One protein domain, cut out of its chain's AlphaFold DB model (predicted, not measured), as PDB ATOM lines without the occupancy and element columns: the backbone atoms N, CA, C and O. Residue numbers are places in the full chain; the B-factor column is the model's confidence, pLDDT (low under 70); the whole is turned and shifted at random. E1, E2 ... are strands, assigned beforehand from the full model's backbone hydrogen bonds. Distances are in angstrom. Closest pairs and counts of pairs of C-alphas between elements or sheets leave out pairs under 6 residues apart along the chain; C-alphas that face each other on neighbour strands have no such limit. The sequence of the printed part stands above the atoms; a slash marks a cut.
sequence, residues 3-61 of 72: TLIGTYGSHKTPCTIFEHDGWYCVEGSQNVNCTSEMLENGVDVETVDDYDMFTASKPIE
ATOM      1  N   THR A   3      -3.236   9.974  27.466       95.69
ATOM      2  CA  THR A   3      -3.361  10.820  28.653       95.69
ATOM      3  C   THR A   3      -4.563  11.742  28.480       95.69
ATOM      4  O   THR A   3      -4.681  12.475  27.492       95.69
ATOM      5  N   LEU A   4      -5.447  11.721  29.469       97.00
ATOM      6  CA  LEU A   4      -6.671  12.505  29.535       97.00
ATOM      7  C   LEU A   4      -6.633  13.443  30.740       97.00
ATOM      8  O   LEU A   4      -6.070  13.121  31.785       97.00
ATOM      9  N   ILE A   5      -7.278  14.600  30.612       97.75
ATOM     10  CA  ILE A   5      -7.575  15.474  31.749       97.75
ATOM     11  C   ILE A   5      -9.027  15.249  32.146       97.75
ATOM     12  O   ILE A   5      -9.917  15.425  31.317       97.75
ATOM     13  N   GLY A   6      -9.275  14.894  33.401       97.38
ATOM     14  CA  GLY A   6     -10.614  14.620  33.913       97.38
ATOM     15  C   GLY A   6     -10.797  15.108  35.342       97.38
ATOM     16  O   GLY A   6     -10.087  16.001  35.810       97.38
ATOM     17  N   THR A   7     -11.760  14.527  36.047       98.06
ATOM     18  CA  THR A   7     -12.030  14.834  37.453       98.06
ATOM     19  C   THR A   7     -12.222  13.568  38.279       98.06
ATOM     20  O   THR A   7     -12.784  12.594  37.790       98.06
ATOM     21  N   TYR A   8     -11.763  13.605  39.532       94.50
ATOM     22  CA  TYR A   8     -11.830  12.492  40.481       94.50
ATOM     23  C   TYR A   8     -12.406  12.936  41.835       94.50
ATOM     24  O   TYR A   8     -12.218  14.079  42.282       94.50
ATOM     25  N   GLY A   9     -13.104  12.016  42.504       92.31
ATOM     26  CA  GLY A   9     -13.706  12.221  43.812       92.31
ATOM     27  C   GLY A   9     -14.964  13.096  43.819       92.31
ATOM     28  O   GLY A   9     -15.374  13.727  42.842       92.31
ATOM     29  N   SER A  10     -15.574  13.191  45.001       89.69
ATOM     30  CA  SER A  10     -16.846  13.898  45.225       89.69
ATOM     31  C   SER A  10     -16.811  15.400  44.928       89.69
ATOM     32  O   SER A  10     -17.857  16.002  44.693       89.69
ATOM     33  N   HIS A  11     -15.622  16.007  44.919       92.94
ATOM     34  CA  HIS A  11     -15.427  17.432  44.638       92.94
ATOM     35  C   HIS A  11     -15.073  17.720  43.174       92.94
ATOM     36  O   HIS A  11     -14.826  18.878  42.845       92.94
ATOM     37  N   LYS A  12     -15.047  16.696  42.307       93.31
ATOM     38  CA  LYS A  12     -14.622  16.819  40.905       93.31
ATOM     39  C   LYS A  12     -13.257  17.500  40.791       93.31
ATOM     40  O   LYS A  12     -13.067  18.435  40.013       93.31
ATOM     41  N   THR A  13     -12.312  17.051  41.613       96.62
ATOM     42  CA  THR A  13     -10.953  17.590  41.617       96.62
ATOM     43  C   THR A  13     -10.301  17.269  40.272       96.62
ATOM     44  O   THR A  13     -10.293  16.093  39.905       96.62
ATOM     45  N   PRO A  14      -9.769  18.260  39.533       97.88
ATOM     46  CA  PRO A  14      -9.071  18.006  38.278       97.88
ATOM     47  C   PRO A  14      -7.913  17.023  38.465       97.88
ATOM     48  O   PRO A  14      -7.176  17.126  39.447       97.88
ATOM     49  N   CYS A  15      -7.753  16.097  37.527       97.56
ATOM     50  CA  CYS A  15      -6.718  15.069  37.574       97.56
ATOM     51  C   CYS A  15      -6.249  14.664  36.172       97.56
ATOM     52  O   CYS A  15      -6.943  14.902  35.176       97.56
ATOM     53  N   THR A  16      -5.072  14.050  36.128       98.31
ATOM     54  CA  THR A  16      -4.543  13.346  34.960       98.31
ATOM     55  C   THR A  16      -4.995  11.889  35.025       98.31
ATOM     56  O   THR A  16      -4.971  11.281  36.095       98.31
ATOM     57  N   ILE A  17      -5.420  11.332  33.895       98.44
ATOM     58  CA  ILE A  17      -5.842   9.936  33.764       98.44
ATOM     59  C   ILE A  17      -5.014   9.305  32.651       98.44
ATOM     60  O   ILE A  17      -4.977   9.829  31.536       98.44
ATOM     61  N   PHE A  18      -4.373   8.184  32.950       98.25
ATOM     62  CA  PHE A  18      -3.707   7.349  31.959       98.25
ATOM     63  C   PHE A  18      -4.692   6.286  31.484       98.25
ATOM     64  O   PHE A  18      -5.294   5.623  32.323       98.25
ATOM     65  N   GLU A  19      -4.868   6.134  30.170       97.56
ATOM     66  CA  GLU A  19      -5.728   5.116  29.554       97.56
ATOM     67  C   GLU A  19      -4.935   4.250  28.565       97.56
ATOM     68  O   GLU A  19      -4.140   4.754  27.757       97.56
ATOM     69  N   HIS A  20      -5.176   2.939  28.612       96.56
ATOM     70  CA  HIS A  20      -4.671   1.963  27.660       96.56
ATOM     71  C   HIS A  20      -5.628   0.772  27.497       96.56
ATOM     72  O   HIS A  20      -5.807  -0.022  28.415       96.56
ATOM     73  N   ASP A  21      -6.192   0.611  26.298       94.88
ATOM     74  CA  ASP A  21      -7.031  -0.529  25.907       94.88
ATOM     75  C   ASP A  21      -8.195  -0.795  26.886       94.88
ATOM     76  O   ASP A  21      -8.485  -1.935  27.253       94.88
ATOM     77  N   GLY A  22      -8.874   0.279  27.311       95.19
ATOM     78  CA  GLY A  22     -10.009   0.234  28.243       95.19
ATOM     79  C   GLY A  22      -9.609   0.203  29.718       95.19
ATOM     80  O   GLY A  22     -10.444   0.461  30.585       95.19
ATOM     81  N   TRP A  23      -8.336  -0.050  30.024       97.75
ATOM     82  CA  TRP A  23      -7.796   0.126  31.365       97.75
ATOM     83  C   TRP A  23      -7.404   1.570  31.602       97.75
ATOM     84  O   TRP A  23      -6.864   2.232  30.716       97.75
ATOM     85  N   TYR A  24      -7.621   2.058  32.813       98.06
ATOM     86  CA  TYR A  24      -7.213   3.396  33.184       98.06
ATOM     87  C   TYR A  24      -6.837   3.511  34.657       98.06
ATOM     88  O   TYR A  24      -7.249   2.723  35.509       98.06
ATOM     89  N   CYS A  25      -6.044   4.534  34.958       98.06
ATOM     90  CA  CYS A  25      -5.667   4.886  36.317       98.06
ATOM     91  C   CYS A  25      -5.533   6.406  36.441       98.06
ATOM     92  O   CYS A  25      -5.048   7.080  35.531       98.06
ATOM     93  N   VAL A  26      -5.966   6.949  37.577       98.06
ATOM     94  CA  VAL A  26      -5.698   8.347  37.938       98.06
ATOM     95  C   VAL A  26      -4.229   8.468  38.348       98.06
ATOM     96  O   VAL A  26      -3.742   7.647  39.120       98.06
ATOM     97  N   GLU A  27      -3.535   9.499  37.871       98.00
ATOM     98  CA  GLU A  27      -2.141   9.783  38.238       98.00
ATOM     99  C   GLU A  27      -1.945   9.809  39.765       98.00
ATOM    100  O   GLU A  27      -2.718  10.426  40.507       98.00
ATOM    101  N   GLY A  28      -0.923   9.097  40.240       97.81
ATOM    102  CA  GLY A  28      -0.609   8.919  41.657       97.81
ATOM    103  C   GLY A  28      -1.518   7.931  42.401       97.81
ATOM    104  O   GLY A  28      -1.369   7.751  43.613       97.81
ATOM    105  N   SER A  29      -2.463   7.280  41.719       97.44
ATOM    106  CA  SER A  29      -3.308   6.228  42.290       97.44
ATOM    107  C   SER A  29      -2.685   4.845  42.108       97.44
ATOM    108  O   SER A  29      -1.854   4.611  41.235       97.44
ATOM    109  N   GLN A  30      -3.113   3.902  42.945       97.81
ATOM    110  CA  GLN A  30      -2.848   2.470  42.761       97.81
ATOM    111  C   GLN A  30      -4.074   1.729  42.228       97.81
ATOM    112  O   GLN A  30      -3.973   0.547  41.918       97.81
ATOM    113  N   ASN A  31      -5.238   2.380  42.189       97.56
ATOM    114  CA  ASN A  31      -6.473   1.742  41.759       97.56
ATOM    115  C   ASN A  31      -6.586   1.808  40.237       97.56
ATOM    116  O   ASN A  31      -6.823   2.886  39.689       97.56
ATOM    117  N   VAL A  32      -6.390   0.660  39.598       97.94
ATOM    118  CA  VAL A  32      -6.456   0.488  38.151       97.94
ATOM    119  C   VAL A  32      -7.808  -0.131  37.818       97.94
ATOM    120  O   VAL A  32      -8.144  -1.205  38.319       97.94
ATOM    121  N   ASN A  33      -8.576   0.553  36.979       98.12
ATOM    122  CA  ASN A  33      -9.937   0.175  36.612       98.12
ATOM    123  C   ASN A  33     -10.000  -0.185  35.124       98.12
ATOM    124  O   ASN A  33      -9.178   0.284  34.337       98.12
ATOM    125  N   CYS A  34     -10.980  -0.997  34.734       97.69
ATOM    126  CA  CYS A  34     -11.260  -1.332  33.343       97.69
ATOM    127  C   CYS A  34     -12.710  -1.016  32.997       97.69
ATOM    128  O   CYS A  34     -13.637  -1.465  33.679       97.69
ATOM    129  N   THR A  35     -12.901  -0.321  31.882       97.38
ATOM    130  CA  THR A  35     -14.214   0.006  31.337       97.38
ATOM    131  C   THR A  35     -14.313  -0.374  29.862       97.38
ATOM    132  O   THR A  35     -13.322  -0.517  29.147       97.38
ATOM    133  N   SER A  36     -15.549  -0.557  29.394       96.25
ATOM    134  CA  SER A  36     -15.854  -0.732  27.965       96.25
ATOM    135  C   SER A  36     -16.240   0.586  27.293       96.25
ATOM    136  O   SER A  36     -16.416   0.640  26.073       96.25
ATOM    137  N   GLU A  37     -16.398   1.640  28.094       95.12
ATOM    138  CA  GLU A  37     -16.700   2.980  27.628       95.12
ATOM    139  C   GLU A  37     -15.450   3.645  27.045       95.12
ATOM    140  O   GLU A  37     -14.325   3.424  27.487       95.12
ATOM    141  N   MET A  38     -15.647   4.494  26.039       94.12
ATOM    142  CA  MET A  38     -14.568   5.333  25.528       94.12
ATOM    143  C   MET A  38     -14.407   6.542  26.447       94.12
ATOM    144  O   MET A  38     -15.336   7.337  26.590       94.12
ATOM    145  N   LEU A  39     -13.227   6.693  27.046       96.25
ATOM    146  CA  LEU A  39     -12.902   7.851  27.872       96.25
ATOM    147  C   LEU A  39     -12.498   9.050  27.002       96.25
ATOM    148  O   LEU A  39     -11.811   8.909  25.992       96.25
ATOM    149  N   GLU A  40     -12.905  10.250  27.413       96.62
ATOM    150  CA  GLU A  40     -12.605  11.503  26.713       96.62
ATOM    151  C   GLU A  40     -12.152  12.601  27.691       96.62
ATOM    152  O   GLU A  40     -12.340  12.515  28.904       96.62
ATOM    153  N   ASN A  41     -11.554  13.679  27.173       97.44
ATOM    154  CA  ASN A  41     -11.167  14.819  28.009       97.44
ATOM    155  C   ASN A  41     -12.395  15.463  28.670       97.44
ATOM    156  O   ASN A  41     -13.398  15.744  28.018       97.44
ATOM    157  N   GLY A  42     -12.270  15.766  29.959       96.81
ATOM    158  CA  GLY A  42     -13.347  16.248  30.816       96.81
ATOM    159  C   GLY A  42     -14.128  15.135  31.514       96.81
ATOM    160  O   GLY A  42     -15.065  15.459  32.242       96.81
ATOM    161  N   VAL A  43     -13.758  13.860  31.320       96.94
ATOM    162  CA  VAL A  43     -14.431  12.728  31.969       96.94
ATOM    163  C   VAL A  43     -14.373  12.822  33.492       96.94
ATOM    164  O   VAL A  43     -13.407  13.290  34.098       96.94
ATOM    165  N   ASP A  44     -15.449  12.367  34.108       97.06
ATOM    166  CA  ASP A  44     -15.608  12.225  35.542       97.06
ATOM    167  C   ASP A  44     -15.530  10.739  35.886       97.06
ATOM    168  O   ASP A  44     -16.499   9.999  35.695       97.06
ATOM    169  N   VAL A  45     -14.361  10.290  36.352       94.75
ATOM    170  CA  VAL A  45     -14.077   8.853  36.512       94.75
ATOM    171  C   VAL A  45     -14.920   8.184  37.600       94.75
ATOM    172  O   VAL A  45     -15.008   6.968  37.632       94.75
ATOM    173  N   GLU A  46     -15.591   8.959  38.457       94.12
ATOM    174  CA  GLU A  46     -16.557   8.447  39.447       94.12
ATOM    175  C   GLU A  46     -17.896   8.027  38.816       94.12
ATOM    176  O   GLU A  46     -18.772   7.502  39.502       94.12
ATOM    177  N   THR A  47     -18.103   8.350  37.538       94.88
ATOM    178  CA  THR A  47     -19.344   8.064  36.799       94.88
ATOM    179  C   THR A  47     -19.172   7.013  35.712       94.88
ATOM    180  O   THR A  47     -20.168   6.624  35.107       94.88
ATOM    181  N   VAL A  48     -17.934   6.575  35.480       95.56
ATOM    182  CA  VAL A  48     -17.588   5.522  34.522       95.56
ATOM    183  C   VAL A  48     -18.065   4.176  35.072       95.56
ATOM    184  O   VAL A  48     -17.908   3.906  36.265       95.56
ATOM    185  N   ASP A  49     -18.675   3.348  34.221       95.62
ATOM    186  CA  ASP A  49     -19.053   1.983  34.589       95.62
ATOM    187  C   ASP A  49     -17.854   1.039  34.411       95.62
ATOM    188  O   ASP A  49     -17.475   0.666  33.292       95.62
ATOM    189  N   ASP A  50     -17.242   0.672  35.536       94.25
ATOM    190  CA  ASP A  50     -16.099  -0.236  35.593       94.25
ATOM    191  C   ASP A  50     -16.565  -1.680  35.774       94.25
ATOM    192  O   ASP A  50     -17.315  -1.999  36.702       94.25
ATOM    193  N   TYR A  51     -16.084  -2.586  34.919       94.25
ATOM    194  CA  TYR A  51     -16.417  -4.012  35.018       94.25
ATOM    195  C   TYR A  51     -15.291  -4.868  35.609       94.25
ATOM    196  O   TYR A  51     -15.541  -6.019  35.974       94.25
ATOM    197  N   ASP A  52     -14.070  -4.334  35.698       94.25
ATOM    198  CA  ASP A  52     -12.926  -4.990  36.332       94.25
ATOM    199  C   ASP A  52     -12.030  -3.960  37.031       94.25
ATOM    200  O   ASP A  52     -12.022  -2.781  36.668       94.25
ATOM    201  N   MET A  53     -11.293  -4.396  38.049       95.81
ATOM    202  CA  MET A  53     -10.360  -3.542  38.781       95.81
ATOM    203  C   MET A  53      -9.299  -4.355  39.524       95.81
ATOM    204  O   MET A  53      -9.551  -5.459  40.015       95.81
ATOM    205  N   PHE A  54      -8.126  -3.755  39.707       97.50
ATOM    206  CA  PHE A  54      -7.097  -4.268  40.601       97.50
ATOM    207  C   PHE A  54      -6.291  -3.135  41.241       97.50
ATOM    208  O   PHE A  54      -6.394  -1.963  40.886       97.50
ATOM    209  N   THR A  55      -5.484  -3.489  42.240       97.75
ATOM    210  CA  THR A  55      -4.587  -2.545  42.913       97.75
ATOM    211  C   THR A  55      -3.146  -2.813  42.500       97.75
ATOM    212  O   THR A  55      -2.610  -3.879  42.805       97.75
ATOM    213  N   ALA A  56      -2.511  -1.846  41.841       97.25
ATOM    214  CA  ALA A  56      -1.107  -1.900  41.453       97.25
ATOM    215  C   ALA A  56      -0.170  -1.880  42.676       97.25
ATOM    216  O   ALA A  56      -0.474  -1.303  43.726       97.25
ATOM    217  N   SER A  57       1.013  -2.479  42.535       95.88
ATOM    218  CA  SER A  57       2.001  -2.605  43.620       95.88
ATOM    219  C   SER A  57       2.614  -1.268  44.069       95.88
ATOM    220  O   SER A  57       3.039  -1.138  45.220       95.88
ATOM    221  N   LYS A  58       2.612  -0.262  43.189       96.94
ATOM    222  CA  LYS A  58       3.062   1.120  43.418       96.94
ATOM    223  C   LYS A  58       2.087   2.113  42.762       96.94
ATOM    224  O   LYS A  58       1.339   1.697  41.877       96.94
ATOM    225  N   PRO A  59       2.059   3.388  43.195       98.31
ATOM    226  CA  PRO A  59       1.333   4.438  42.482       98.31
ATOM    227  C   PRO A  59       1.758   4.521  41.013       98.31
ATOM    228  O   PRO A  59       2.945   4.375  40.726       98.31
ATOM    229  N   ILE A  60       0.790   4.736  40.123       98.25
ATOM    230  CA  ILE A  60       1.000   4.902  38.683       98.25
ATOM    231  C   ILE A  60       1.217   6.385  38.381       98.25
ATOM    232  O   ILE A  60       0.318   7.201  38.578       98.25
ATOM    233  N   GLU A  61       2.398   6.729  37.882       97.94
ATOM    234  CA  GLU A  61       2.808   8.106  37.576       97.94
ATOM    235  C   GLU A  61       2.995   8.337  36.063       97.94
ATOM    236  O   GLU A  61       3.267   9.460  35.635       97.94
TER     237      GLU A  61
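AT A GLANCE: This is residues 3 to 61 of the 72 residues of an uncharacterized protein of marine sediment metagenome (UniProt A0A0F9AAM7). One strongly twisted, curled wall of five strands, E1 to E5, lies side by side in chain order, and a long loop, residues 36 to 49, swings from the end of E4 over toward E1 and back to E5. The sheet is a meander, each strand the antiparallel neighbour of the one before, in the order E1, E2, E3, E4, E5. The printed part has 59 residues with five named strands and no named helix; the class is all strand, though under half of the residues, 29 of 59, are in named elements. The whole is compact, with a radius of gyration of the C-alphas of 10.3 A, and rounded, spanning 26 by 22 by 20 A.

IN THESE COORDINATES: Find C-alpha 3 at (-3.361, 10.820, 28.653); from there E1, residues 3 to 8, runs 14.6 A. Next comes E2, residues 13 to 20, the longest strand, which runs 21.9 A from C-alpha 13 at (-10.953, 17.590, 41.617). E3, residues 23 to 26, covers 10.7 A, and E4, residues 31 to 35, covers 13.1 A. After residues 36 to 49 you reach E5, residues 50 to 55, 13.8 A long, which ends at C-alpha 55, (-4.587, -2.545, 42.913).

HOW THE PARTS SIT: Start at the edge strand E1, which forms an antiparallel hairpin with E2 at 137 degrees between directions; look at N 4 and O 17, 2.8 A apart and within hydrogen-bond range. E2 and E3 form the next hairpin at 152 degrees, with N 20 and O 23 within range at 2.8 A. The hairpin of E3 and E4 stands at 138 degrees; there N 24 and O 33 are 2.8 A apart and N 33 and O 24 2.9 A. E4 and the other edge strand, E5, form a hairpin at 158 degrees, with N 34 and O 52 within range at 2.8 A. Among C-alphas that face each other, those of Asn 33 and Met 53 are 4.3 A apart. E1 is apart from E4 and E5, and E2 is apart from E5. From edge to edge the strands' lines turn by 94 degrees and the way across the sheet turns by 56 degrees.

THE WHOLE: The two C-alphas farthest apart are those of Gly 42 and Ser 57, at 27.5 A. The printed part has no cut. The links E1 to E2, E2 to E3 and E3 to E4 are tight; the link E4 to E5, 14 residues, is long. The mean pLDDT of the printed part is 96.5, and no printed residue is under 70.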